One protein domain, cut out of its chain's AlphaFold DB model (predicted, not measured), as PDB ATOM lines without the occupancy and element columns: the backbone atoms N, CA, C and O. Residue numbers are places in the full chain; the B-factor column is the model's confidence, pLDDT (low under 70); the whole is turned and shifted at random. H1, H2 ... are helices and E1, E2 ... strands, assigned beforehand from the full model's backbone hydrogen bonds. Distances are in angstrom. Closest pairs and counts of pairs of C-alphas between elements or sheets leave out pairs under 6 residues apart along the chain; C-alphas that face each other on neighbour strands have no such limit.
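Overview. This is residues 40 to 152, 189 to 238 and 307 to 325 of the 776 residues of the protein "Unannotated protein" of freshwater metagenome (UniProt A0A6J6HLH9). A strongly twisted wall of five strands, E1 to E5, has the small sheet E6, E9, E10 and the hairpin E7-E8 over one face, amid much loop. There is little regular structure: 53 of 182 printed residues are in named elements, mostly strand, in the order E1, H1, E2 to E10. The wall is mixed; the whole is compact, with a radius of gyration of the C-alphas of 15.3 A and spans of 46, 33 and 32 A.

Along the chain. E1 is residues 40 to 42, beginning at C-alpha 40 (31.972, 28.705, -4.387); H1 is 55 to 58, E2 61 to 67, E3 74 to 83, 30.0 A long, E4 87 to 92, E5 116 to 121, E6 140 to 142, E7 196 to 198, E8 204 to 206, E9 225 to 229, and E10 234 to 236, ending at C-alpha 236 (15.911, 14.339, 5.970).

Arrangement. E1, H1, E2 form a right-handed strand-helix-strand unit, parallel strands joined through a helix, with N 41 and O 61 at 2.8 A. E2 to E5 form a meander, successive antiparallel hairpins: N 62 and O 79 are 2.7 A apart, N 80 and O 91 2.8 A, N 88 and O 120 2.8 A. H1, too short for an O i to N i+4 pair, is on this sheet at a height of 7.2 A. E9 is antiparallel to E6, N 228 to O 141 2.9 A, and forms a hairpin with E10, N 226 to O 235 2.8 A; in hairpin E7-E8, N 205 to O 197 is 2.9 A. The closest C-alphas of E5 and E9, Ile 120 and Phe 228, are 7.0 A apart.

Size, cuts and confidence. Residues 153 to 188 and 239 to 306 are cut out, with C-alpha gaps of 8.7 A and 8.2 A. Links E1 to H1, E4 to E5, E5 to E6 and E8 to E9 are long. Residues 216 to 220 are under 70 in pLDDT.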
ATOM      1  N   VAL A  40      32.600  30.008  -4.141       80.25
ATOM      2  CA  VAL A  40      31.972  28.705  -4.387       80.25
ATOM      3  C   VAL A  40      32.425  27.744  -3.288       80.25
ATOM      4  O   VAL A  40      33.620  27.605  -3.056       80.25
ATOM      5  N   VAL A  41      31.477  27.118  -2.597       84.69
ATOM      6  CA  VAL A  41      31.702  26.167  -1.502       84.69
ATOM      7  C   VAL A  41      32.038  24.796  -2.086       84.69
ATOM      8  O   VAL A  41      31.233  24.246  -2.834       84.69
ATOM      9  N   ASP A  42      33.196  24.226  -1.759       88.56
ATOM     10  CA  ASP A  42      33.474  22.832  -2.114       88.56
ATOM     11  C   ASP A  42      32.627  21.882  -1.252       88.56
ATOM     12  O   ASP A  42      32.608  21.994  -0.026       88.56
ATOM     13  N   ILE A  43      31.903  20.974  -1.899       86.69
ATOM     14  CA  ILE A  43      31.024  19.982  -1.275       86.69
ATOM     15  C   ILE A  43      31.457  18.550  -1.584       86.69
ATOM     16  O   ILE A  43      30.669  17.630  -1.371       86.69
ATOM     17  N   LYS A  44      32.677  18.336  -2.095       91.75
ATOM     18  CA  LYS A  44      33.200  16.997  -2.384       91.75
ATOM     19  C   LYS A  44      33.129  16.096  -1.145       91.75
ATOM     20  O   LYS A  44      33.713  16.423  -0.118       91.75
ATOM     21  N   ASP A  45      32.385  14.994  -1.257       84.69
ATOM     22  CA  ASP A  45      32.198  13.962  -0.221       84.69
ATOM     23  C   ASP A  45      31.759  14.519   1.159       84.69
ATOM     24  O   ASP A  45      32.061  13.943   2.208       84.69
ATOM     25  N   ILE A  46      31.061  15.667   1.162       82.38
ATOM     26  CA  ILE A  46      30.619  16.333   2.390       82.38
ATOM     27  C   ILE A  46      29.375  15.669   2.984       82.38
ATOM     28  O   ILE A  46      28.397  15.386   2.288       82.38
ATOM     29  N   VAL A  47      29.382  15.535   4.306       83.06
ATOM     30  CA  VAL A  47      28.195  15.235   5.106       83.06
ATOM     31  C   VAL A  47      27.532  16.541   5.530       83.06
ATOM     32  O   VAL A  47      28.186  17.448   6.045       83.06
ATOM     33  N   LEU A  48      26.222  16.644   5.329       87.75
ATOM     34  CA  LEU A  48      25.442  17.810   5.723       87.75
ATOM     35  C   LEU A  48      25.058  17.720   7.204       87.75
ATOM     36  O   LEU A  48      24.870  16.632   7.731       87.75
ATOM     37  N   THR A  49      24.889  18.863   7.866       87.31
ATOM     38  CA  THR A  49      24.531  18.926   9.301       87.31
ATOM     39  C   THR A  49      23.344  19.852   9.588       87.31
ATOM     40  O   THR A  49      22.739  19.798  10.657       87.31
ATOM     41  N   ASN A  50      22.967  20.710   8.635       90.06
ATOM     42  CA  ASN A  50      21.908  21.697   8.831       90.06
ATOM     43  C   ASN A  50      20.512  21.044   8.798       90.06
ATOM     44  O   ASN A  50      20.155  20.351   7.841       90.06
ATOM     45  N   LEU A  51      19.711  21.318   9.828       91.12
ATOM     46  CA  LEU A  51      18.358  20.787  10.036       91.12
ATOM     47  C   LEU A  51      17.248  21.713   9.519       91.12
ATOM     48  O   LEU A  51      16.068  21.404   9.692       91.12
ATOM     49  N   SER A  52      17.587  22.872   8.954       94.31
ATOM     50  CA  SER A  52      16.578  23.857   8.574       94.31
ATOM     51  C   SER A  52      15.647  23.353   7.473       94.31
ATOM     52  O   SER A  52      16.061  22.994   6.376       94.31
ATOM     53  N   GLY A  53      14.343  23.420   7.733       94.94
ATOM     54  CA  GLY A  53      13.320  23.144   6.727       94.94
ATOM     55  C   GLY A  53      13.109  24.263   5.699       94.94
ATOM     56  O   GLY A  53      12.220  24.122   4.860       94.94
ATOM     57  N   ASP A  54      13.857  25.372   5.765       96.00
ATOM     58  CA  ASP A  54      13.774  26.483   4.809       96.00
ATOM     59  C   ASP A  54      14.960  26.448   3.838       96.00
ATOM     60  O   ASP A  54      16.114  26.604   4.231       96.00
ATOM     61  N   CYS A  55      14.676  26.287   2.544       96.06
ATOM     62  CA  CYS A  55      15.700  26.203   1.502       96.06
ATOM     63  C   CYS A  55      16.597  27.450   1.410       96.06
ATOM     64  O   CYS A  55      17.701  27.361   0.880       96.06
ATOM     65  N   ALA A  56      16.157  28.601   1.932       92.50
ATOM     66  CA  ALA A  56      16.956  29.824   1.935       92.50
ATOM     67  C   ALA A  56      18.174  29.741   2.862       92.50
ATOM     68  O   ALA A  56      19.177  30.410   2.623       92.50
ATOM     69  N   ASP A  57      18.126  28.874   3.876       93.69
ATOM     70  CA  ASP A  57      19.264  28.630   4.767       93.69
ATOM     71  C   ASP A  57      20.386  27.827   4.080       93.69
ATOM     72  O   ASP A  57      21.446  27.602   4.663       93.69
ATOM     73  N   TYR A  58      20.166  27.435   2.820       94.50
ATOM     74  CA  TYR A  58      21.107  26.743   1.943       94.50
ATOM     75  C   TYR A  58      21.507  27.609   0.737       94.50
ATOM     76  O   TYR A  58      22.045  27.095  -0.240       94.50
ATOM     77  N   SER A  59      21.235  28.918   0.761       90.75
ATOM     78  CA  SER A  59      21.604  29.838  -0.320       90.75
ATOM     79  C   SER A  59      23.118  30.034  -0.421       90.75
ATOM     80  O   SER A  59      23.710  30.840   0.298       90.75
ATOM     81  N   ALA A  60      23.743  29.323  -1.357       88.00
ATOM     82  CA  ALA A  60      25.132  29.504  -1.759       88.00
ATOM     83  C   ALA A  60      25.386  28.916  -3.157       88.00
ATOM     84  O   ALA A  60      24.534  28.246  -3.743       88.00
ATOM     85  N   SER A  61      26.582  29.159  -3.692       88.44
ATOM     86  CA  SER A  61      27.125  28.385  -4.809       88.44
ATOM     87  C   SER A  61      28.014  27.283  -4.256       88.44
ATOM     88  O   SER A  61      28.863  27.553  -3.414       88.44
ATOM     89  N   TYR A  62      27.844  26.071  -4.761       92.44
ATOM     90  CA  TYR A  62      28.546  24.865  -4.366       92.44
ATOM     91  C   TYR A  62      29.196  24.208  -5.586       92.44
ATOM     92  O   TYR A  62      28.655  24.277  -6.694       92.44
ATOM     93  N   GLN A  63      30.334  23.552  -5.387       92.12
ATOM     94  CA  GLN A  63      30.986  22.741  -6.407       92.12
ATOM     95  C   GLN A  63      31.652  21.506  -5.812       92.12
ATOM     96  O   GLN A  63      31.947  21.490  -4.631       92.12
ATOM     97  N   ALA A  64      31.955  20.503  -6.624       91.62
ATOM     98  CA  ALA A  64      32.840  19.409  -6.225       91.62
ATOM     99  C   ALA A  64      33.588  18.880  -7.444       91.62
ATOM    100  O   ALA A  64      32.985  18.685  -8.498       91.62
ATOM    101  N   LYS A  65      34.891  18.623  -7.327       93.69
ATOM    102  CA  LYS A  65      35.619  17.875  -8.363       93.69
ATOM    103  C   LYS A  65      35.404  16.387  -8.125       93.69
ATOM    104  O   LYS A  65      35.716  15.898  -7.045       93.69
ATOM    105  N   VAL A  66      34.885  15.680  -9.120       94.56
ATOM    106  CA  VAL A  66      34.529  14.261  -8.999       94.56
ATOM    107  C   VAL A  66      34.974  13.468 -10.215       94.56
ATOM    108  O   VAL A  66      35.149  14.016 -11.307       94.56
ATOM    109  N   SER A  67      35.122  12.162 -10.029       95.06
ATOM    110  CA  SER A  67      35.529  11.232 -11.077       95.06
ATOM    111  C   SER A  67      34.455  10.190 -11.378       95.06
ATOM    112  O   SER A  67      33.868   9.591 -10.480       95.06
ATOM    113  N   ASP A  68      34.266   9.902 -12.666       96.06
ATOM    114  CA  ASP A  68      33.646   8.654 -13.113       96.06
ATOM    115  C   ASP A  68      34.662   7.518 -12.925       96.06
ATOM    116  O   ASP A  68      35.664   7.432 -13.645       96.06
ATOM    117  N   LEU A  69      34.416   6.631 -11.962       94.25
ATOM    118  CA  LEU A  69      35.375   5.608 -11.550       94.25
ATOM    119  C   LEU A  69      35.650   4.556 -12.632       94.25
ATOM    120  O   LEU A  69      36.750   3.998 -12.659       94.25
ATOM    121  N   LYS A  70      34.720   4.306 -13.560       93.38
ATOM    122  CA  LYS A  70      34.900   3.326 -14.648       93.38
ATOM    123  C   LYS A  70      35.462   3.951 -15.915       93.38
ATOM    124  O   LYS A  70      36.340   3.363 -16.548       93.38
ATOM    125  N   LEU A  71      34.966   5.124 -16.300       91.62
ATOM    126  CA  LEU A  71      35.377   5.805 -17.532       91.62
ATOM    127  C   LEU A  71      36.586   6.722 -17.338       91.62
ATOM    128  O   LEU A  71      37.198   7.110 -18.331       91.62
ATOM    129  N   LYS A  72      36.955   7.020 -16.085       91.31
ATOM    130  CA  LYS A  72      38.084   7.880 -15.699       91.31
ATOM    131  C   LYS A  72      37.978   9.301 -16.267       91.31
ATOM    132  O   LYS A  72      38.988   9.927 -16.580       91.31
ATOM    133  N   ASN A  73      36.747   9.785 -16.429       90.06
ATOM    134  CA  ASN A  73      36.464  11.169 -16.796       90.06
ATOM    135  C   ASN A  73      36.299  12.000 -15.522       90.06
ATOM    136  O   ASN A  73      35.649  11.548 -14.582       90.06
ATOM    137  N   GLU A  74      36.833  13.215 -15.527       93.25
ATOM    138  CA  GLU A  74      36.650  14.181 -14.444       93.25
ATOM    139  C   GLU A  74      35.486  15.121 -14.763       93.25
ATOM    140  O   GLU A  74      35.306  15.541 -15.910       93.25
ATOM    141  N   PHE A  75      34.727  15.477 -13.732       94.31
ATOM    142  CA  PHE A  75      33.638  16.443 -13.791       94.31
ATOM    143  C   PHE A  75      33.764  17.448 -12.648       94.31
ATOM    144  O   PHE A  75      34.401  17.190 -11.625       94.31
ATOM    145  N   ILE A  76      33.128  18.603 -12.822       93.88
ATOM    146  CA  ILE A  76      32.920  19.569 -11.745       93.88
ATOM    147  C   ILE A  76      31.424  19.595 -11.479       93.88
ATOM    148  O   ILE A  76      30.673  20.070 -12.325       93.88
ATOM    149  N   SER A  77      30.983  19.090 -10.332       95.12
ATOM    150  CA  SER A  77      29.635  19.348  -9.832       95.12
ATOM    151  C   SER A  77      29.457  20.826  -9.560       95.12
ATOM    152  O   SER A  77      30.379  21.477  -9.077       95.12
ATOM    153  N   VAL A  78      28.295  21.357  -9.928       93.44
ATOM    154  CA  VAL A  78      27.905  22.742  -9.700       93.44
ATOM    155  C   VAL A  78      26.455  22.758  -9.252       93.44
ATOM    156  O   VAL A  78      25.560  22.363  -9.998       93.44
ATOM    157  N   LEU A  79      26.230  23.305  -8.064       96.69
ATOM    158  CA  LEU A  79      24.920  23.620  -7.517       96.69
ATOM    159  C   LEU A  79      24.924  25.097  -7.120       96.69
ATOM    160  O   LEU A  79      25.898  25.618  -6.599       96.69
ATOM    161  N   THR A  80      23.854  25.831  -7.370       93.88
ATOM    162  CA  THR A  80      23.678  27.169  -6.803       93.88
ATOM    163  C   THR A  80      22.250  27.322  -6.346       93.88
ATOM    164  O   THR A  80      21.324  27.066  -7.108       93.88
ATOM    165  N   VAL A  81      22.093  27.751  -5.104       93.19
ATOM    166  CA  VAL A  81      20.816  28.054  -4.479       93.19
ATOM    167  C   VAL A  81      20.778  29.557  -4.245       93.19
ATOM    168  O   VAL A  81      21.705  30.152  -3.701       93.19
ATOM    169  N   THR A  82      19.706  30.183  -4.703       90.12
ATOM    170  CA  THR A  82      19.411  31.595  -4.448       90.12
ATOM    171  C   THR A  82      17.988  31.698  -3.952       90.12
ATOM    172  O   THR A  82      17.142  30.936  -4.407       90.12
ATOM    173  N   ASP A  83      17.698  32.629  -3.054       92.75
ATOM    174  CA  ASP A  83      16.368  32.759  -2.473       92.75
ATOM    175  C   ASP A  83      15.776  34.164  -2.610       92.75
ATOM    176  O   ASP A  83      16.463  35.175  -2.763       92.75
ATOM    177  N   ASP A  84      14.450  34.198  -2.557       89.19
ATOM    178  CA  ASP A  84      13.662  35.381  -2.255       89.19
ATOM    179  C   ASP A  84      12.620  35.048  -1.176       89.19
ATOM    180  O   ASP A  84      12.595  33.943  -0.637       89.19
ATOM    181  N   ASP A  85      11.732  35.990  -0.851       86.62
ATOM    182  CA  ASP A  85      10.707  35.805   0.187       86.62
ATOM    183  C   ASP A  85       9.730  34.632  -0.083       86.62
ATOM    184  O   ASP A  85       8.985  34.237   0.816       86.62
ATOM    185  N   ALA A  86       9.661  34.111  -1.314       88.75
ATOM    186  CA  ALA A  86       8.657  33.141  -1.751       88.75
ATOM    187  C   ALA A  86       9.236  31.778  -2.150       88.75
ATOM    188  O   ALA A  86       8.545  30.767  -2.016       88.75
ATOM    189  N   SER A  87      10.461  31.727  -2.664       93.31
ATOM    190  CA  SER A  87      11.046  30.502  -3.214       93.31
ATOM    191  C   SER A  87      12.569  30.529  -3.213       93.31
ATOM    192  O   SER A  87      13.175  31.597  -3.167       93.31
ATOM    193  N   CYS A  88      13.173  29.348  -3.332       96.94
ATOM    194  CA  CYS A  88      14.581  29.199  -3.672       96.94
ATOM    195  C   CYS A  88      14.717  28.704  -5.109       96.94
ATOM    196  O   CYS A  88      14.118  27.697  -5.481       96.94
ATOM    197  N   THR A  89      15.501  29.402  -5.924       96.56
ATOM    198  CA  THR A  89      15.914  28.952  -7.252       96.56
ATOM    199  C   THR A  89      17.206  28.157  -7.133       96.56
ATOM    200  O   THR A  89      18.235  28.689  -6.713       96.56
ATOM    201  N   VAL A  90      17.144  26.899  -7.551       96.06
ATOM    202  CA  VAL A  90      18.257  25.963  -7.656       96.06
ATOM    203  C   VAL A  90      18.694  25.860  -9.108       96.06
ATOM    204  O   VAL A  90      17.898  25.481  -9.967       96.06
ATOM    205  N   THR A  91      19.961  26.147  -9.390       94.94
ATOM    206  CA  THR A  91      20.599  25.807 -10.664       94.94
ATOM    207  C   THR A  91      21.617  24.700 -10.453       94.94
ATOM    208  O   THR A  91      22.468  24.836  -9.577       94.94
ATOM    209  N   SER A  92      21.551  23.628 -11.239       96.88
ATOM    210  CA  SER A  92      22.432  22.467 -11.078       96.88
ATOM    211  C   SER A  92      22.861  21.883 -12.420       96.88
ATOM    212  O   SER A  92      22.074  21.871 -13.373       96.88
ATOM    213  N   ASN A  93      24.092  21.372 -12.487       96.31
ATOM    214  CA  ASN A  93      24.547  20.558 -13.612       96.31
ATOM    215  C   ASN A  93      24.332  19.046 -13.426       96.31
ATOM    216  O   ASN A  93      24.729  18.283 -14.305       96.31
ATOM    217  N   ASP A  94      23.664  18.637 -12.342       96.56
ATOM    218  CA  ASP A  94      23.248  17.253 -12.061       96.56
ATOM    219  C   ASP A  94      24.413  16.252 -11.965       96.56
ATOM    220  O   ASP A  94      24.296  15.072 -12.283       96.56
ATOM    221  N   ILE A  95      25.573  16.730 -11.524       97.62
ATOM    222  CA  ILE A  95      26.721  15.885 -11.202       97.62
ATOM    223  C   ILE A  95      26.740  15.686  -9.681       97.62
ATOM    224  O   ILE A  95      26.671  16.687  -8.960       97.62
ATOM    225  N   PRO A  96      26.849  14.447  -9.168       96.69
ATOM    226  CA  PRO A  96      26.950  14.215  -7.730       96.69
ATOM    227  C   PRO A  96      28.213  14.855  -7.148       96.69
ATOM    228  O   PRO A  96      29.184  15.117  -7.855       96.69
ATOM    229  N   ASN A  97      28.215  15.079  -5.839       94.81
ATOM    230  CA  ASN A  97      29.363  15.620  -5.114       94.81
ATOM    231  C   ASN A  97      30.392  14.554  -4.704       94.81
ATOM    232  O   ASN A  97      31.284  14.856  -3.927       94.81
ATOM    233  N   TYR A  98      30.287  13.328  -5.207       93.94
ATOM    234  CA  TYR A  98      31.177  12.213  -4.890       93.94
ATOM    235  C   TYR A  98      31.589  11.460  -6.157       93.94
ATOM    236  O   TYR A  98      31.027  11.667  -7.235       93.94
ATOM    237  N   ASP A  99      32.593  10.593  -6.033       95.00
ATOM    238  CA  ASP A  99      33.031   9.754  -7.149       95.00
ATOM    239  C   ASP A  99      32.000   8.656  -7.410       95.00
ATOM    240  O   ASP A  99      31.583   7.936  -6.506       95.00
ATOM    241  N   PHE A 100      31.568   8.539  -8.661       94.19
ATOM    242  CA  PHE A 100      30.404   7.744  -9.042       94.19
ATOM    243  C   PHE A 100      30.779   6.668 -10.065       94.19
ATOM    244  O   PHE A 100      31.913   6.600 -10.545       94.19
ATOM    245  N   ASN A 101      29.805   5.832 -10.443       94.38
ATOM    246  CA  ASN A 101      30.010   4.733 -11.397       94.38
ATOM    247  C   ASN A 101      31.038   3.694 -10.897       94.38
ATOM    248  O   ASN A 101      31.892   3.235 -11.660       94.38
ATOM    249  N   ASP A 102      30.966   3.336  -9.609       91.62
ATOM    250  CA  ASP A 102      31.781   2.280  -8.991       91.62
ATOM    251  C   ASP A 102      31.477   0.882  -9.563       91.62
ATOM    252  O   ASP A 102      30.640   0.716 -10.453       91.62
ATOM    253  N   ASP A 103      32.137  -0.159  -9.055       91.88
ATOM    254  CA  ASP A 103      32.010  -1.531  -9.557       91.88
ATOM    255  C   ASP A 103      30.582  -2.100  -9.538       91.88
ATOM    256  O   ASP A 103      30.248  -2.900 -10.420       91.88
ATOM    257  N   SER A 104      29.707  -1.633  -8.643       87.38
ATOM    258  CA  SER A 104      28.294  -2.034  -8.599       87.38
ATOM    259  C   SER A 104      27.461  -1.442  -9.751       87.38
ATOM    260  O   SER A 104      26.523  -2.088 -10.237       87.38
ATOM    261  N   ALA A 105      27.870  -0.283 -10.274       90.19
ATOM    262  CA  ALA A 105      27.159   0.473 -11.301       90.19
ATOM    263  C   ALA A 105      27.138  -0.210 -12.680       90.19
ATOM    264  O   ALA A 105      28.123  -0.791 -13.135       90.19
ATOM    265  N   HIS A 106      26.035  -0.100 -13.416       89.81
ATOM    266  CA  HIS A 106      25.928  -0.598 -14.794       89.81
ATOM    267  C   HIS A 106      25.195   0.417 -15.675       89.81
ATOM    268  O   HIS A 106      24.115   0.149 -16.200       89.81
ATOM    269  N   PHE A 107      25.790   1.600 -15.835       91.50
ATOM    270  CA  PHE A 107      25.155   2.716 -16.533       91.50
ATOM    271  C   PHE A 107      24.959   2.423 -18.024       91.50
ATOM    272  O   PHE A 107      25.906   2.145 -18.763       91.50
ATOM    273  N   ALA A 108      23.709   2.520 -18.482       86.00
ATOM    274  CA  ALA A 108      23.355   2.305 -19.884       86.00
ATOM    275  C   ALA A 108      23.870   3.429 -20.799       86.00
ATOM    276  O   ALA A 108      24.103   3.219 -21.992       86.00
ATOM    277  N   THR A 109      24.045   4.627 -20.241       88.69
ATOM    278  CA  THR A 109      24.568   5.804 -20.932       88.69
ATOM    279  C   THR A 109      25.659   6.469 -20.101       88.69
ATOM    280  O   THR A 109      25.505   6.566 -18.887       88.69
ATOM    281  N   PRO A 110      26.748   6.967 -20.712       90.25
ATOM    282  CA  PRO A 110      27.702   7.798 -19.991       90.25
ATOM    283  C   PRO A 110      27.000   8.998 -19.361       90.25
ATOM    284  O   PRO A 110      26.070   9.551 -19.958       90.25
ATOM    285  N   LEU A 111      27.462   9.385 -18.177       95.31
ATOM    286  CA  LEU A 111      27.000  10.592 -17.516       95.31
ATOM    287  C   LEU A 111      27.295  11.827 -18.391       95.31
ATOM    288  O   LEU A 111      28.293  11.875 -19.118       95.31
ATOM    289  N   ALA A 112      26.407  12.816 -18.338       89.56
ATOM    290  CA  ALA A 112      26.567  14.103 -18.994       89.56
ATOM    291  C   ALA A 112      26.014  15.219 -18.106       89.56
ATOM    292  O   ALA A 112      24.951  15.063 -17.508       89.56
ATOM    293  N   GLU A 113      26.702  16.359 -18.088       91.69
ATOM    294  CA  GLU A 113      26.228  17.565 -17.409       91.69
ATOM    295  C   GLU A 113      24.865  18.008 -17.951       91.69
ATOM    296  O   GLU A 113      24.623  18.039 -19.165       91.69
ATOM    297  N   GLN A 114      23.984  18.389 -17.034       93.12
ATOM    298  CA  GLN A 114      22.672  18.948 -17.324       93.12
ATOM    299  C   GLN A 114      22.667  20.466 -17.095       93.12
ATOM    300  O   GLN A 114      23.671  21.081 -16.748       93.12
ATOM    301  N   ASN A 115      21.524  21.099 -17.332       87.81
ATOM    302  CA  ASN A 115      21.297  22.497 -16.974       87.81
ATOM    303  C   ASN A 115      19.901  22.607 -16.366       87.81
ATOM    304  O   ASN A 115      18.923  22.889 -17.064       87.81
ATOM    305  N   LEU A 116      19.811  22.265 -15.085       90.88
ATOM    306  CA  LEU A 116      18.569  22.261 -14.328       90.88
ATOM    307  C   LEU A 116      18.344  23.634 -13.702       90.88
ATOM    308  O   LEU A 116      19.269  24.219 -13.146       90.88
ATOM    309  N   VAL A 117      17.103  24.118 -13.769       92.25
ATOM    310  CA  VAL A 117      16.631  25.301 -13.038       92.25
ATOM    311  C   VAL A 117      15.322  24.928 -12.351       92.25
ATOM    312  O   VAL A 117      14.304  24.719 -13.012       92.25
ATOM    313  N   LEU A 118      15.359  24.801 -11.029       94.94
ATOM    314  CA  LEU A 118      14.264  24.294 -10.206       94.94
ATOM    315  C   LEU A 118      13.894  25.331  -9.142       94.94
ATOM    316  O   LEU A 118      14.771  25.963  -8.571       94.94
ATOM    317  N   ASN A 119      12.607  25.503  -8.862       95.19
ATOM    318  CA  ASN A 119      12.101  26.423  -7.851       95.19
ATOM    319  C   ASN A 119      11.509  25.629  -6.693       95.19
ATOM    320  O   ASN A 119      10.516  24.925  -6.863       95.19
ATOM    321  N   ILE A 120      12.096  25.770  -5.512       97.31
ATOM    322  CA  ILE A 120      11.607  25.179  -4.270       97.31
ATOM    323  C   ILE A 120      10.708  26.219  -3.585       97.31
ATOM    324  O   ILE A 120      11.198  27.297  -3.234       97.31
ATOM    325  N   PRO A 121       9.405  25.956  -3.384       91.19
ATOM    326  CA  PRO A 121       8.542  26.860  -2.632       91.19
ATOM    327  C   PRO A 121       9.022  27.004  -1.183       91.19
ATOM    328  O   PRO A 121       9.152  26.007  -0.475       91.19
ATOM    329  N   ARG A 122       9.220  28.239  -0.707       92.81
ATOM    330  CA  ARG A 122       9.432  28.500   0.724       92.81
ATOM    331  C   ARG A 122       8.094  28.457   1.449       92.81
ATOM    332  O   ARG A 122       7.070  28.871   0.905       92.81
ATOM    333  N   ASN A 123       8.099  28.028   2.708       89.12
ATOM    334  CA  ASN A 123       6.890  27.882   3.532       89.12
ATOM    335  C   ASN A 123       5.837  26.938   2.905       89.12
ATOM    336  O   ASN A 123       4.688  27.348   2.682       89.12
ATOM    337  N   PRO A 124       6.206  25.683   2.595       93.12
ATOM    338  CA  PRO A 124       5.300  24.719   1.984       93.12
ATOM    339  C   PRO A 124       4.076  24.447   2.869       93.12
ATOM    340  O   PRO A 124       4.138  24.441   4.100       93.12
ATOM    341  N   VAL A 125       2.932  24.202   2.228       87.12
ATOM    342  CA  VAL A 125       1.664  23.917   2.912       87.12
ATOM    343  C   VAL A 125       1.116  22.589   2.418       87.12
ATOM    344  O   VAL A 125       1.007  22.362   1.212       87.12
ATOM    345  N   ALA A 126       0.715  21.735   3.361       86.69
ATOM    346  CA  ALA A 126       0.074  20.468   3.048       86.69
ATOM    347  C   ALA A 126      -1.207  20.696   2.229       86.69
ATOM    348  O   ALA A 126      -2.074  21.502   2.588       86.69
ATOM    349  N   ALA A 127      -1.332  19.969   1.123       86.88
ATOM    350  CA  ALA A 127      -2.532  19.957   0.310       86.88
ATOM    351  C   ALA A 127      -3.641  19.146   1.005       86.88
ATOM    352  O   ALA A 127      -3.395  18.299   1.861       86.88
ATOM    353  N   SER A 128      -4.901  19.377   0.620       84.19
ATOM    354  CA  SER A 128      -6.034  18.590   1.141       84.19
ATOM    355  C   SER A 128      -6.002  17.118   0.718       84.19
ATOM    356  O   SER A 128      -6.739  16.305   1.268       84.19
ATOM    357  N   THR A 129      -5.213  16.810  -0.307       83.50
ATOM    358  CA  THR A 129      -5.009  15.488  -0.899       83.50
ATOM    359  C   THR A 129      -3.565  15.416  -1.369       83.50
ATOM    360  O   THR A 129      -3.111  16.366  -2.008       83.50
ATOM    361  N   SER A 130      -2.876  14.311  -1.087       88.75
ATOM    362  CA  SER A 130      -1.537  14.069  -1.619       88.75
ATOM    363  C   SER A 130      -1.561  13.913  -3.142       88.75
ATOM    364  O   SER A 130      -2.588  13.563  -3.735       88.75
ATOM    365  N   THR A 131      -0.428  14.208  -3.776       86.94
ATOM    366  CA  THR A 131      -0.229  14.021  -5.220       86.94
ATOM    367  C   THR A 131       0.712  12.844  -5.440       86.94
ATOM    368  O   THR A 131       1.801  12.821  -4.880       86.94
ATOM    369  N   GLU A 132       0.306  11.863  -6.243       87.69
ATOM    370  CA  GLU A 132       1.157  10.713  -6.569       87.69
ATOM    371  C   GLU A 132       2.416  11.141  -7.338       87.69
ATOM    372  O   GLU A 132       2.406  12.119  -8.092       87.69
ATOM    373  N   LEU A 133       3.505  10.388  -7.160       92.25
ATOM    374  CA  LEU A 133       4.693  10.536  -7.997       92.25
ATOM    375  C   LEU A 133       4.360  10.156  -9.448       92.25
ATOM    376  O   LEU A 133       3.487   9.328  -9.703       92.25
ATOM    377  N   SER A 134       5.072  10.746 -10.407       87.62
ATOM    378  CA  SER A 134       4.857  10.479 -11.834       87.62
ATOM    379  C   SER A 134       6.170  10.476 -12.605       87.62
ATOM    380  O   SER A 134       7.137  11.113 -12.191       87.62
ATOM    381  N   LEU A 135       6.199   9.822 -13.767       86.38
ATOM    382  CA  LEU A 135       7.371   9.849 -14.651       86.38
ATOM    383  C   LEU A 135       7.608  11.221 -15.284       86.38
ATOM    384  O   LEU A 135       8.693  11.485 -15.801       86.38
ATOM    385  N   SER A 136       6.599  12.089 -15.264       83.38
ATOM    386  CA  SER A 136       6.628  13.411 -15.891       83.38
ATOM    387  C   SER A 136       7.328  14.476 -15.037       83.38
ATOM    388  O   SER A 136       7.411  15.633 -15.453       83.38
ATOM    389  N   PHE A 137       7.808  14.117 -13.846       85.31
ATOM    390  CA  PHE A 137       8.191  15.076 -12.817       85.31
ATOM    391  C   PHE A 137       9.382  14.572 -11.996       85.31
ATOM    392  O   PHE A 137       9.386  13.409 -11.602       85.31
ATOM    393  N   TYR A 138      10.387  15.410 -11.744       95.62
ATOM    394  CA  TYR A 138      11.424  15.096 -10.753       95.62
ATOM    395  C   TYR A 138      10.826  15.214  -9.353       95.62
ATOM    396  O   TYR A 138      10.103  16.165  -9.067       95.62
ATOM    397  N   ASN A 139      11.087  14.248  -8.477       97.31
ATOM    398  CA  ASN A 139      10.440  14.213  -7.166       97.31
ATOM    399  C   ASN A 139      11.054  15.238  -6.207       97.31
ATOM    400  O   ASN A 139      10.344  15.892  -5.446       97.31
ATOM    401  N   ALA A 140      12.367  15.418  -6.285       98.50
ATOM    402  CA  ALA A 140      13.111  16.327  -5.431       98.50
ATOM    403  C   ALA A 140      14.439  16.718  -6.079       98.50
ATOM    404  O   ALA A 140      14.838  16.144  -7.094       98.50
ATOM    405  N   VAL A 141      15.130  17.667  -5.456       98.44
ATOM    406  CA  VAL A 141      16.546  17.944  -5.696       98.44
ATOM    407  C   VAL A 141      17.298  17.811  -4.378       98.44
ATOM    408  O   VAL A 141      16.863  18.339  -3.353       98.44
ATOM    409  N   MET A 142      18.394  17.060  -4.396       98.19
ATOM    410  CA  MET A 142      19.286  16.902  -3.253       98.19
ATOM    411  C   MET A 142      20.249  18.086  -3.170       98.19
ATOM    412  O   MET A 142      20.522  18.759  -4.164       98.19
ATOM    413  N   LEU A 143      20.792  18.344  -1.984       97.12
ATOM    414  CA  LEU A 143      21.715  19.453  -1.720       97.12
ATOM    415  C   LEU A 143      23.140  19.219  -2.254       97.12
ATOM    416  O   LEU A 143      24.027  20.029  -2.017       97.12
ATOM    417  N   ASN A 144      23.342  18.164  -3.044       95.56
ATOM    418  CA  ASN A 144      24.481  18.015  -3.951       95.56
ATOM    419  C   ASN A 144      24.142  18.319  -5.422       95.56
ATOM    420  O   ASN A 144      24.978  18.143  -6.300       95.56
ATOM    421  N   GLY A 145      22.912  18.758  -5.699       96.12
ATOM    422  CA  GLY A 145      22.440  19.158  -7.020       96.12
ATOM    423  C   GLY A 145      21.839  18.042  -7.869       96.12
ATOM    424  O   GLY A 145      21.282  18.352  -8.924       96.12
ATOM    425  N   VAL A 146      21.886  16.789  -7.423       98.38
ATOM    426  CA  VAL A 146      21.296  15.651  -8.139       98.38
ATOM    427  C   VAL A 146      19.800  15.548  -7.855       98.38
ATOM    428  O   VAL A 146      19.338  15.740  -6.726       98.38
ATOM    429  N   VAL A 147      19.014  15.218  -8.878       98.12
ATOM    430  CA  VAL A 147      17.570  15.008  -8.720       98.12
ATOM    431  C   VAL A 147      17.221  13.627  -8.162       98.12
ATOM    432  O   VAL A 147      17.845  12.610  -8.464       98.12
ATOM    433  N   LEU A 148      16.138  13.576  -7.390       98.06
ATOM    434  CA  LEU A 148      15.442  12.333  -7.075       98.06
ATOM    435  C   LEU A 148      14.416  12.038  -8.167       98.06
ATOM    436  O   LEU A 148      13.534  12.858  -8.442       98.06
ATOM    437  N   ASP A 149      14.505  10.849  -8.749       94.62
ATOM    438  CA  ASP A 149      13.557  10.342  -9.737       94.62
ATOM    439  C   ASP A 149      13.244   8.879  -9.423       94.62
ATOM    440  O   ASP A 149      13.739   7.946 -10.044       94.62
ATOM    441  N   GLN A 150      12.446   8.672  -8.383       92.06
ATOM    442  CA  GLN A 150      12.281   7.387  -7.719       92.06
ATOM    443  C   GLN A 150      11.537   6.346  -8.565       92.06
ATOM    444  O   GLN A 150      11.704   5.144  -8.368       92.06
ATOM    445  N   LEU A 151      10.714   6.779  -9.522       91.56
ATOM    446  CA  LEU A 151       9.944   5.870 -10.364       91.56
ATOM    447  C   LEU A 151      10.754   5.418 -11.584       91.56
ATOM    448  O   LEU A 151      11.087   6.216 -12.457       91.56
ATOM    449  N   ALA A 152      10.965   4.109 -11.729       91.62
ATOM    450  CA  ALA A 152      11.508   3.552 -12.965       91.62
ATOM    451  C   ALA A 152      10.485   3.611 -14.109       91.62
ATOM    452  O   ALA A 152       9.303   3.308 -13.931       91.62
ATOM    453  N   PHE A 189      18.746  -2.422 -11.766       84.19
ATOM    454  CA  PHE A 189      18.788  -1.247 -12.649       84.19
ATOM    455  C   PHE A 189      20.200  -0.706 -12.891       84.19
ATOM    456  O   PHE A 189      20.369   0.228 -13.667       84.19
ATOM    457  N   GLY A 190      21.220  -1.317 -12.281       86.50
ATOM    458  CA  GLY A 190      22.604  -0.895 -12.471       86.50
ATOM    459  C   GLY A 190      22.943   0.394 -11.730       86.50
ATOM    460  O   GLY A 190      23.773   1.158 -12.221       86.50
ATOM    461  N   THR A 191      22.302   0.629 -10.585       91.00
ATOM    462  CA  THR A 191      22.687   1.703  -9.670       91.00
ATOM    463  C   THR A 191      24.099   1.494  -9.148       91.00
ATOM    464  O   THR A 191      24.563   0.357  -9.043       91.00
ATOM    465  N   ASP A 192      24.778   2.593  -8.853       92.50
ATOM    466  CA  ASP A 192      26.008   2.579  -8.071       92.50
ATOM    467  C   ASP A 192      25.714   2.370  -6.571       92.50
ATOM    468  O   ASP A 192      24.559   2.178  -6.165       92.50
ATOM    469  N   SER A 193      26.761   2.403  -5.742       91.25
ATOM    470  CA  SER A 193      26.657   2.241  -4.285       91.25
ATOM    471  C   SER A 193      25.841   3.340  -3.595       91.25
ATOM    472  O   SER A 193      25.416   3.153  -2.458       91.25
ATOM    473  N   HIS A 194      25.543   4.432  -4.299       92.31
ATOM    474  CA  HIS A 194      24.758   5.567  -3.821       92.31
ATOM    475  C   HIS A 194      23.309   5.525  -4.329       92.31
ATOM    476  O   HIS A 194      22.597   6.530  -4.305       92.31
ATOM    477  N   ASN A 195      22.848   4.358  -4.799       94.12
ATOM    478  CA  ASN A 195      21.488   4.125  -5.299       94.12
ATOM    479  C   ASN A 195      21.095   5.028  -6.487       94.12
ATOM    480  O   ASN A 195      19.902   5.252  -6.737       94.12
ATOM    481  N   GLY A 196      22.086   5.538  -7.226       94.31
ATOM    482  CA  GLY A 196      21.895   6.389  -8.394       94.31
ATOM    483  C   GLY A 196      22.364   5.731  -9.687       94.31
ATOM    484  O   GLY A 196      23.219   4.847  -9.694       94.31
ATOM    485  N   HIS A 197      21.780   6.133 -10.814       94.69
ATOM    486  CA  HIS A 197      22.285   5.775 -12.144       94.69
ATOM    487  C   HIS A 197      21.901   6.813 -13.187       94.69
ATOM    488  O   HIS A 197      21.201   7.777 -12.890       94.69
ATOM    489  N   THR A 198      22.364   6.613 -14.420       94.56
ATOM    490  CA  THR A 198      22.070   7.519 -15.526       94.56
ATOM    491  C   THR A 198      20.900   7.048 -16.387       94.56
ATOM    492  O   THR A 198      20.795   5.886 -16.789       94.56
ATOM    493  N   GLN A 199      20.047   7.992 -16.774       85.88
ATOM    494  CA  GLN A 199      19.018   7.778 -17.792       85.88
ATOM    495  C   GLN A 199      19.473   8.249 -19.189       85.88
ATOM    496  O   GLN A 199      20.483   8.951 -19.315       85.88
ATOM    497  N   PRO A 200      18.726   7.924 -20.271       83.25
ATOM    498  CA  PRO A 200      19.055   8.402 -21.610       83.25
ATOM    499  C   PRO A 200      19.261   9.921 -21.655       83.25
ATOM    500  O   PRO A 200      18.376  10.686 -21.287       83.25
ATOM    501  N   GLY A 201      20.424  10.344 -22.151       83.69
ATOM    502  CA  GLY A 201      20.854  11.747 -22.120       83.69
ATOM    503  C   GLY A 201      21.919  12.047 -21.063       83.69
ATOM    504  O   GLY A 201      22.464  13.145 -21.087       83.69
ATOM    505  N   GLY A 202      22.255  11.075 -20.208       91.00
ATOM    506  CA  GLY A 202      23.367  11.152 -19.258       91.00
ATOM    507  C   GLY A 202      23.036  11.824 -17.925       91.00
ATOM    508  O   GLY A 202      23.939  11.981 -17.115       91.00
ATOM    509  N   LEU A 203      21.771  12.189 -17.693       93.94
ATOM    510  CA  LEU A 203      21.278  12.714 -16.415       93.94
ATOM    511  C   LEU A 203      21.394  11.628 -15.342       93.94
ATOM    512  O   LEU A 203      20.913  10.518 -15.581       93.94
ATOM    513  N   TYR A 204      22.032  11.944 -14.220       97.12
ATOM    514  CA  TYR A 204      22.230  11.055 -13.081       97.12
ATOM    515  C   TYR A 204      21.134  11.314 -12.047       97.12
ATOM    516  O   TYR A 204      20.884  12.450 -11.673       97.12
ATOM    517  N   HIS A 205      20.453  10.279 -11.568       97.12
ATOM    518  CA  HIS A 205      19.358  10.463 -10.617       97.12
ATOM    519  C   HIS A 205      19.315   9.350  -9.581       97.12
ATOM    520  O   HIS A 205      19.680   8.204  -9.853       97.12
ATOM    521  N   TYR A 206      18.804   9.688  -8.401       97.50
ATOM    522  CA  TYR A 206      18.585   8.723  -7.330       97.50
ATOM    523  C   TYR A 206      17.262   7.985  -7.480       97.50
ATOM    524  O   TYR A 206      16.236   8.577  -7.829       97.50
ATOM    525  N   HIS A 207      17.282   6.704  -7.111       94.50
ATOM    526  CA  HIS A 207      16.080   5.913  -6.851       94.50
ATOM    527  C   HIS A 207      15.815   5.661  -5.362       94.50
ATOM    528  O   HIS A 207      14.763   5.132  -5.014       94.50
ATOM    529  N   GLY A 208      16.734   6.055  -4.482       92.62
ATOM    530  CA  GLY A 208      16.555   5.938  -3.043       92.62
ATOM    531  C   GLY A 208      17.562   6.774  -2.273       92.62
ATOM    532  O   GLY A 208      17.990   7.827  -2.737       92.62
ATOM    533  N   ASN A 209      17.918   6.291  -1.089       90.88
ATOM    534  CA  ASN A 209      18.848   6.947  -0.184       90.88
ATOM    535  C   ASN A 209      20.228   7.173  -0.850       90.88
ATOM    536  O   ASN A 209      20.858   6.186  -1.228       90.88
ATOM    537  N   PRO A 210      20.726   8.422  -0.955       88.94
ATOM    538  CA  PRO A 210      22.042   8.709  -1.529       88.94
ATOM    539  C   PRO A 210      23.235   8.140  -0.745       88.94
ATOM    540  O   PRO A 210      24.321   8.076  -1.300       88.94
ATOM    541  N   LEU A 211      23.069   7.769   0.534       87.06
ATOM    542  CA  LEU A 211      24.110   7.173   1.400       87.06
ATOM    543  C   LEU A 211      25.415   7.989   1.551       87.06
ATOM    544  O   LEU A 211      26.453   7.439   1.894       87.06
ATOM    545  N   THR A 212      25.369   9.299   1.295       80.00
ATOM    546  CA  THR A 212      26.577  10.147   1.175       80.00
ATOM    547  C   THR A 212      26.384  11.595   1.653       80.00
ATOM    548  O   THR A 212      27.329  12.368   1.695       80.00
ATOM    549  N   LEU A 213      25.162  11.986   2.044       85.81
ATOM    550  CA  LEU A 213      24.830  13.372   2.432       85.81
ATOM    551  C   LEU A 213      24.560  13.559   3.927       85.81
ATOM    552  O   LEU A 213      24.311  14.674   4.372       85.81
ATOM    553  N   PHE A 214      24.569  12.481   4.699       84.69
ATOM    554  CA  PHE A 214      24.344  12.489   6.138       84.69
ATOM    555  C   PHE A 214      25.198  11.391   6.774       84.69
ATOM    556  O   PHE A 214      25.477  10.376   6.135       84.69
ATOM    557  N   ASP A 215      25.592  11.595   8.025       77.38
ATOM    558  CA  ASP A 215      26.293  10.593   8.817       77.38
ATOM    559  C   ASP A 215      25.240   9.772   9.580       77.38
ATOM    560  O   ASP A 215      24.432  10.357  10.313       77.38
ATOM    561  N   PRO A 216      25.172   8.442   9.390       60.00
ATOM    562  CA  PRO A 216      24.224   7.603  10.119       60.00
ATOM    563  C   PRO A 216      24.443   7.655  11.640       60.00
ATOM    564  O   PRO A 216      23.477   7.482  12.380       60.00
ATOM    565  N   GLU A 217      25.655   7.992  12.095       58.16
ATOM    566  CA  GLU A 217      26.040   8.044  13.509       58.16
ATOM    567  C   GLU A 217      25.818   9.424  14.159       58.16
ATOM    568  O   GLU A 217      25.989   9.590  15.376       58.16
ATOM    569  N   GLU A 218      25.396  10.440  13.392       58.31
ATOM    570  CA  GLU A 218      25.098  11.768  13.935       58.31
ATOM    571  C   GLU A 218      23.747  11.766  14.673       58.31
ATOM    572  O   GLU A 218      22.668  12.022  14.139       58.31
ATOM    573  N   THR A 219      23.822  11.423  15.958       53.44
ATOM    574  CA  THR A 219      22.701  10.877  16.737       53.44
ATOM    575  C   THR A 219      22.099  11.827  17.774       53.44
ATOM    576  O   THR A 219      21.172  11.461  18.495       53.44
ATOM    577  N   LYS A 220      22.598  13.063  17.898       65.94
ATOM    578  CA  LYS A 220      22.165  13.965  18.988       65.94
ATOM    579  C   LYS A 220      21.057  14.951  18.607       65.94
ATOM    580  O   LYS A 220      20.405  15.468  19.508       65.94
ATOM    581  N   GLN A 221      20.839  15.223  17.315       74.25
ATOM    582  CA  GLN A 221      19.892  16.258  16.860       74.25
ATOM    583  C   GLN A 221      18.911  15.793  15.764       74.25
ATOM    584  O   GLN A 221      18.079  16.582  15.325       74.25
ATOM    585  N   GLY A 222      18.953  14.517  15.363       84.38
ATOM    586  CA  GLY A 222      18.270  14.040  14.156       84.38
ATOM    587  C   GLY A 222      19.136  14.220  12.911       84.38
ATOM    588  O   GLY A 222      20.157  14.902  12.948       84.38
ATOM    589  N   SER A 223      18.740  13.583  11.814       91.44
ATOM    590  CA  SER A 223      19.458  13.680  10.550       91.44
ATOM    591  C   SER A 223      19.280  15.050   9.889       91.44
ATOM    592  O   SER A 223      18.190  15.619   9.973       91.44
ATOM    593  N   PRO A 224      20.301  15.547   9.166       93.19
ATOM    594  CA  PRO A 224      20.243  16.801   8.411       93.19
ATOM    595  C   PRO A 224      19.164  16.772   7.328       93.19
ATOM    596  O   PRO A 224      18.749  15.702   6.866       93.19
ATOM    597  N   VAL A 225      18.780  17.957   6.850       96.44
ATOM    598  CA  VAL A 225      18.118  18.079   5.549       96.44
ATOM    599  C   VAL A 225      19.152  17.824   4.463       96.44
ATOM    600  O   VAL A 225      20.199  18.469   4.420       96.44
ATOM    601  N   ILE A 226      18.836  16.896   3.568       96.88
ATOM    602  CA  ILE A 226      19.693  16.475   2.457       96.88
ATOM    603  C   ILE A 226      19.143  16.871   1.090       96.88
ATOM    604  O   ILE A 226      19.808  16.694   0.073       96.88
ATOM    605  N   GLY A 227      17.929  17.414   1.048       98.12
ATOM    606  CA  GLY A 227      17.266  17.823  -0.178       98.12
ATOM    607  C   GLY A 227      15.908  18.451   0.080       98.12
ATOM    608  O   GLY A 227      15.406  18.466   1.201       98.12
ATOM    609  N   PHE A 228      15.291  18.937  -0.990       98.69
ATOM    610  CA  PHE A 228      13.947  19.496  -0.961       98.69
ATOM    611  C   PHE A 228      13.091  18.850  -2.040       98.69
ATOM    612  O   PHE A 228      13.466  18.787  -3.216       98.69
ATOM    613  N   ALA A 229      11.918  18.382  -1.630       98.56
ATOM    614  CA  ALA A 229      10.910  17.892  -2.546       98.56
ATOM    615  C   ALA A 229      10.354  19.036  -3.393       98.56
ATOM    616  O   ALA A 229      10.360  20.204  -3.000       98.56
ATOM    617  N   ALA A 230       9.802  18.695  -4.553       96.50
ATOM    618  CA  ALA A 230       9.249  19.697  -5.452       96.50
ATOM    619  C   ALA A 230       8.080  20.499  -4.856       96.50
ATOM    620  O   ALA A 230       7.756  21.574  -5.348       96.50
ATOM    621  N   ASP A 231       7.421  19.989  -3.815       96.12
ATOM    622  CA  ASP A 231       6.368  20.696  -3.083       96.12
ATOM    623  C   ASP A 231       6.884  21.598  -1.951       96.12
ATOM    624  O   ASP A 231       6.079  22.204  -1.241       96.12
ATOM    625  N   GLY A 232       8.208  21.712  -1.816       96.31
ATOM    626  CA  GLY A 232       8.908  22.614  -0.907       96.31
ATOM    627  C   GLY A 232       9.251  22.017   0.453       96.31
ATOM    628  O   GLY A 232       9.991  22.643   1.206       96.31
ATOM    629  N   PHE A 233       8.738  20.830   0.799       98.62
ATOM    630  CA  PHE A 233       9.068  20.209   2.084       98.62
ATOM    631  C   PHE A 233      10.494  19.624   2.084       98.62
ATOM    632  O   PHE A 233      10.925  19.064   1.069       98.62
ATOM    633  N   PRO A 234      11.223  19.729   3.212       98.62
ATOM    634  CA  PRO A 234      12.562  19.168   3.345       98.62
ATOM    635  C   PRO A 234      12.547  17.636   3.315       98.62
ATOM    636  O   PRO A 234      11.559  16.993   3.688       98.62
ATOM    637  N   ILE A 235      13.671  17.068   2.895       98.75
ATOM    638  CA  ILE A 235      13.985  15.642   2.934       98.75
ATOM    639  C   ILE A 235      15.136  15.459   3.912       98.75
ATOM    640  O   ILE A 235      16.193  16.054   3.720       98.75
ATOM    641  N   TYR A 236      14.933  14.638   4.933       96.75
ATOM    642  CA  TYR A 236      15.911  14.339   5.970       96.75
ATOM    643  C   TYR A 236      16.588  12.987   5.734       96.75
ATOM    644  O   TYR A 236      16.032  12.105   5.068       96.75
ATOM    645  N   GLY A 237      17.766  12.803   6.339       94.06
ATOM    646  CA  GLY A 237      18.312  11.466   6.602       94.06
ATOM    647  C   GLY A 237      17.387  10.619   7.514       94.06
ATOM    648  O   GLY A 237      16.284  11.050   7.852       94.06
ATOM    649  N   PRO A 238      17.783   9.395   7.898       92.94
ATOM    650  CA  PRO A 238      16.863   8.410   8.459       92.94
ATOM    651  C   PRO A 238      16.515   8.645   9.931       92.94
ATOM    652  O   PRO A 238      15.564   8.047  10.417       92.94
ATOM    653  N   SER A 307      15.450   2.590   4.796       88.94
ATOM    654  CA  SER A 307      16.071   1.364   4.265       88.94
ATOM    655  C   SER A 307      15.098   0.461   3.485       88.94
ATOM    656  O   SER A 307      15.507  -0.492   2.824       88.94
ATOM    657  N   SER A 308      13.796   0.757   3.539       91.00
ATOM    658  CA  SER A 308      12.726   0.017   2.860       91.00
ATOM    659  C   SER A 308      11.847   0.932   2.009       91.00
ATOM    660  O   SER A 308      11.804   2.144   2.238       91.00
ATOM    661  N   TYR A 309      11.131   0.342   1.044       93.44
ATOM    662  CA  TYR A 309      10.207   1.045   0.150       93.44
ATOM    663  C   TYR A 309       9.258   1.972   0.935       93.44
ATOM    664  O   TYR A 309       8.670   1.517   1.923       93.44
ATOM    665  N   PRO A 310       9.065   3.240   0.517       93.25
ATOM    666  CA  PRO A 310       9.496   3.834  -0.752       93.25
ATOM    667  C   PRO A 310      10.888   4.495  -0.737       93.25
ATOM    668  O   PRO A 310      11.187   5.255  -1.642       93.25
ATOM    669  N   TYR A 311      11.754   4.205   0.231       95.00
ATOM    670  CA  TYR A 311      13.157   4.655   0.329       95.00
ATOM    671  C   TYR A 311      13.398   6.155   0.548       95.00
ATOM    672  O   TYR A 311      14.331   6.497   1.266       95.00
ATOM    673  N   VAL A 312      12.602   7.050  -0.045       97.12
ATOM    674  CA  VAL A 312      12.640   8.498   0.225       97.12
ATOM    675  C   VAL A 312      11.231   9.068   0.312       97.12
ATOM    676  O   VAL A 312      10.870   9.643   1.335       97.12
ATOM    677  N   MET A 313      10.404   8.896  -0.725       96.00
ATOM    678  CA  MET A 313       9.052   9.465  -0.748       96.00
ATOM    679  C   MET A 313       8.034   8.616  -1.514       96.00
ATOM    680  O   MET A 313       8.339   8.026  -2.543       96.00
ATOM    681  N   GLY A 314       6.799   8.551  -1.015       92.06
ATOM    682  CA  GLY A 314       5.691   7.816  -1.653       92.06
ATOM    683  C   GLY A 314       4.755   8.702  -2.484       92.06
ATOM    684  O   GLY A 314       4.153   8.257  -3.461       92.06
ATOM    685  N   CYS A 315       4.642   9.973  -2.105       94.19
ATOM    686  CA  CYS A 315       3.825  10.994  -2.752       94.19
ATOM    687  C   CYS A 315       4.285  12.392  -2.324       94.19
ATOM    688  O   CYS A 315       5.108  12.536  -1.426       94.19
ATOM    689  N   PHE A 316       3.726  13.427  -2.945       94.75
ATOM    690  CA  PHE A 316       3.831  14.801  -2.468       94.75
ATOM    691  C   PHE A 316       2.734  15.102  -1.449       94.75
ATOM    692  O   PHE A 316       1.548  14.860  -1.703       94.75
ATOM    693  N   LYS A 317       3.120  15.685  -0.316       94.75
ATOM    694  CA  LYS A 317       2.231  16.177   0.736       94.75
ATOM    695  C   LYS A 317       1.641  17.538   0.384       94.75
ATOM    696  O   LYS A 317       0.502  17.831   0.747       94.75
ATOM    697  N   GLY A 318       2.424  18.379  -0.282       91.56
ATOM    698  CA  GLY A 318       2.052  19.700  -0.767       91.56
ATOM    699  C   GLY A 318       1.710  19.710  -2.257       91.56
ATOM    700  O   GLY A 318       1.374  18.689  -2.858       91.56
ATOM    701  N   ASN A 319       1.770  20.904  -2.851       86.25
ATOM    702  CA  ASN A 319       1.608  21.079  -4.292       86.25
ATOM    703  C   ASN A 319       2.991  21.229  -4.931       86.25
ATOM    704  O   ASN A 319       3.661  22.215  -4.627       86.25
ATOM    705  N   PRO A 320       3.407  20.308  -5.811       92.31
ATOM    706  CA  PRO A 320       4.723  20.380  -6.424       92.31
ATOM    707  C   PRO A 320       4.852  21.558  -7.409       92.31
ATOM    708  O   PRO A 320       3.915  21.854  -8.159       92.31
ATOM    709  N   ASP A 321       6.013  22.222  -7.421       93.88
ATOM    710  CA  ASP A 321       6.285  23.382  -8.273       93.88
ATOM    711  C   ASP A 321       6.502  22.975  -9.741       93.88
ATOM    712  O   ASP A 321       7.326  22.101 -10.029       93.88
ATOM    713  N   PRO A 322       5.824  23.618 -10.712       86.38
ATOM    714  CA  PRO A 322       5.929  23.274 -12.128       86.38
ATOM    715  C   PRO A 322       7.343  23.262 -12.729       86.38
ATOM    716  O   PRO A 322       7.507  22.680 -13.803       86.38
ATOM    717  N   SER A 323       8.350  23.885 -12.108       91.12
ATOM    718  CA  SER A 323       9.739  23.806 -12.584       91.12
ATOM    719  C   SER A 323      10.286  22.376 -12.609       91.12
ATOM    720  O   SER A 323      11.157  22.068 -13.413       91.12
ATOM    721  N   PHE A 324       9.759  21.490 -11.762       94.06
ATOM    722  CA  PHE A 324      10.174  20.089 -11.676       94.06
ATOM    723  C   PHE A 324       9.529  19.196 -12.757       94.06
ATOM    724  O   PHE A 324       9.852  18.009 -12.848       94.06
ATOM    725  N   VAL A 325       8.659  19.733 -13.628       86.19
ATOM    726  CA  VAL A 325       8.164  19.001 -14.810       86.19
ATOM    727  C   VAL A 325       9.329  18.734 -15.769       86.19
ATOM    728  O   VAL A 325       9.943  19.661 -16.307       86.19
TER     729      VAL A 325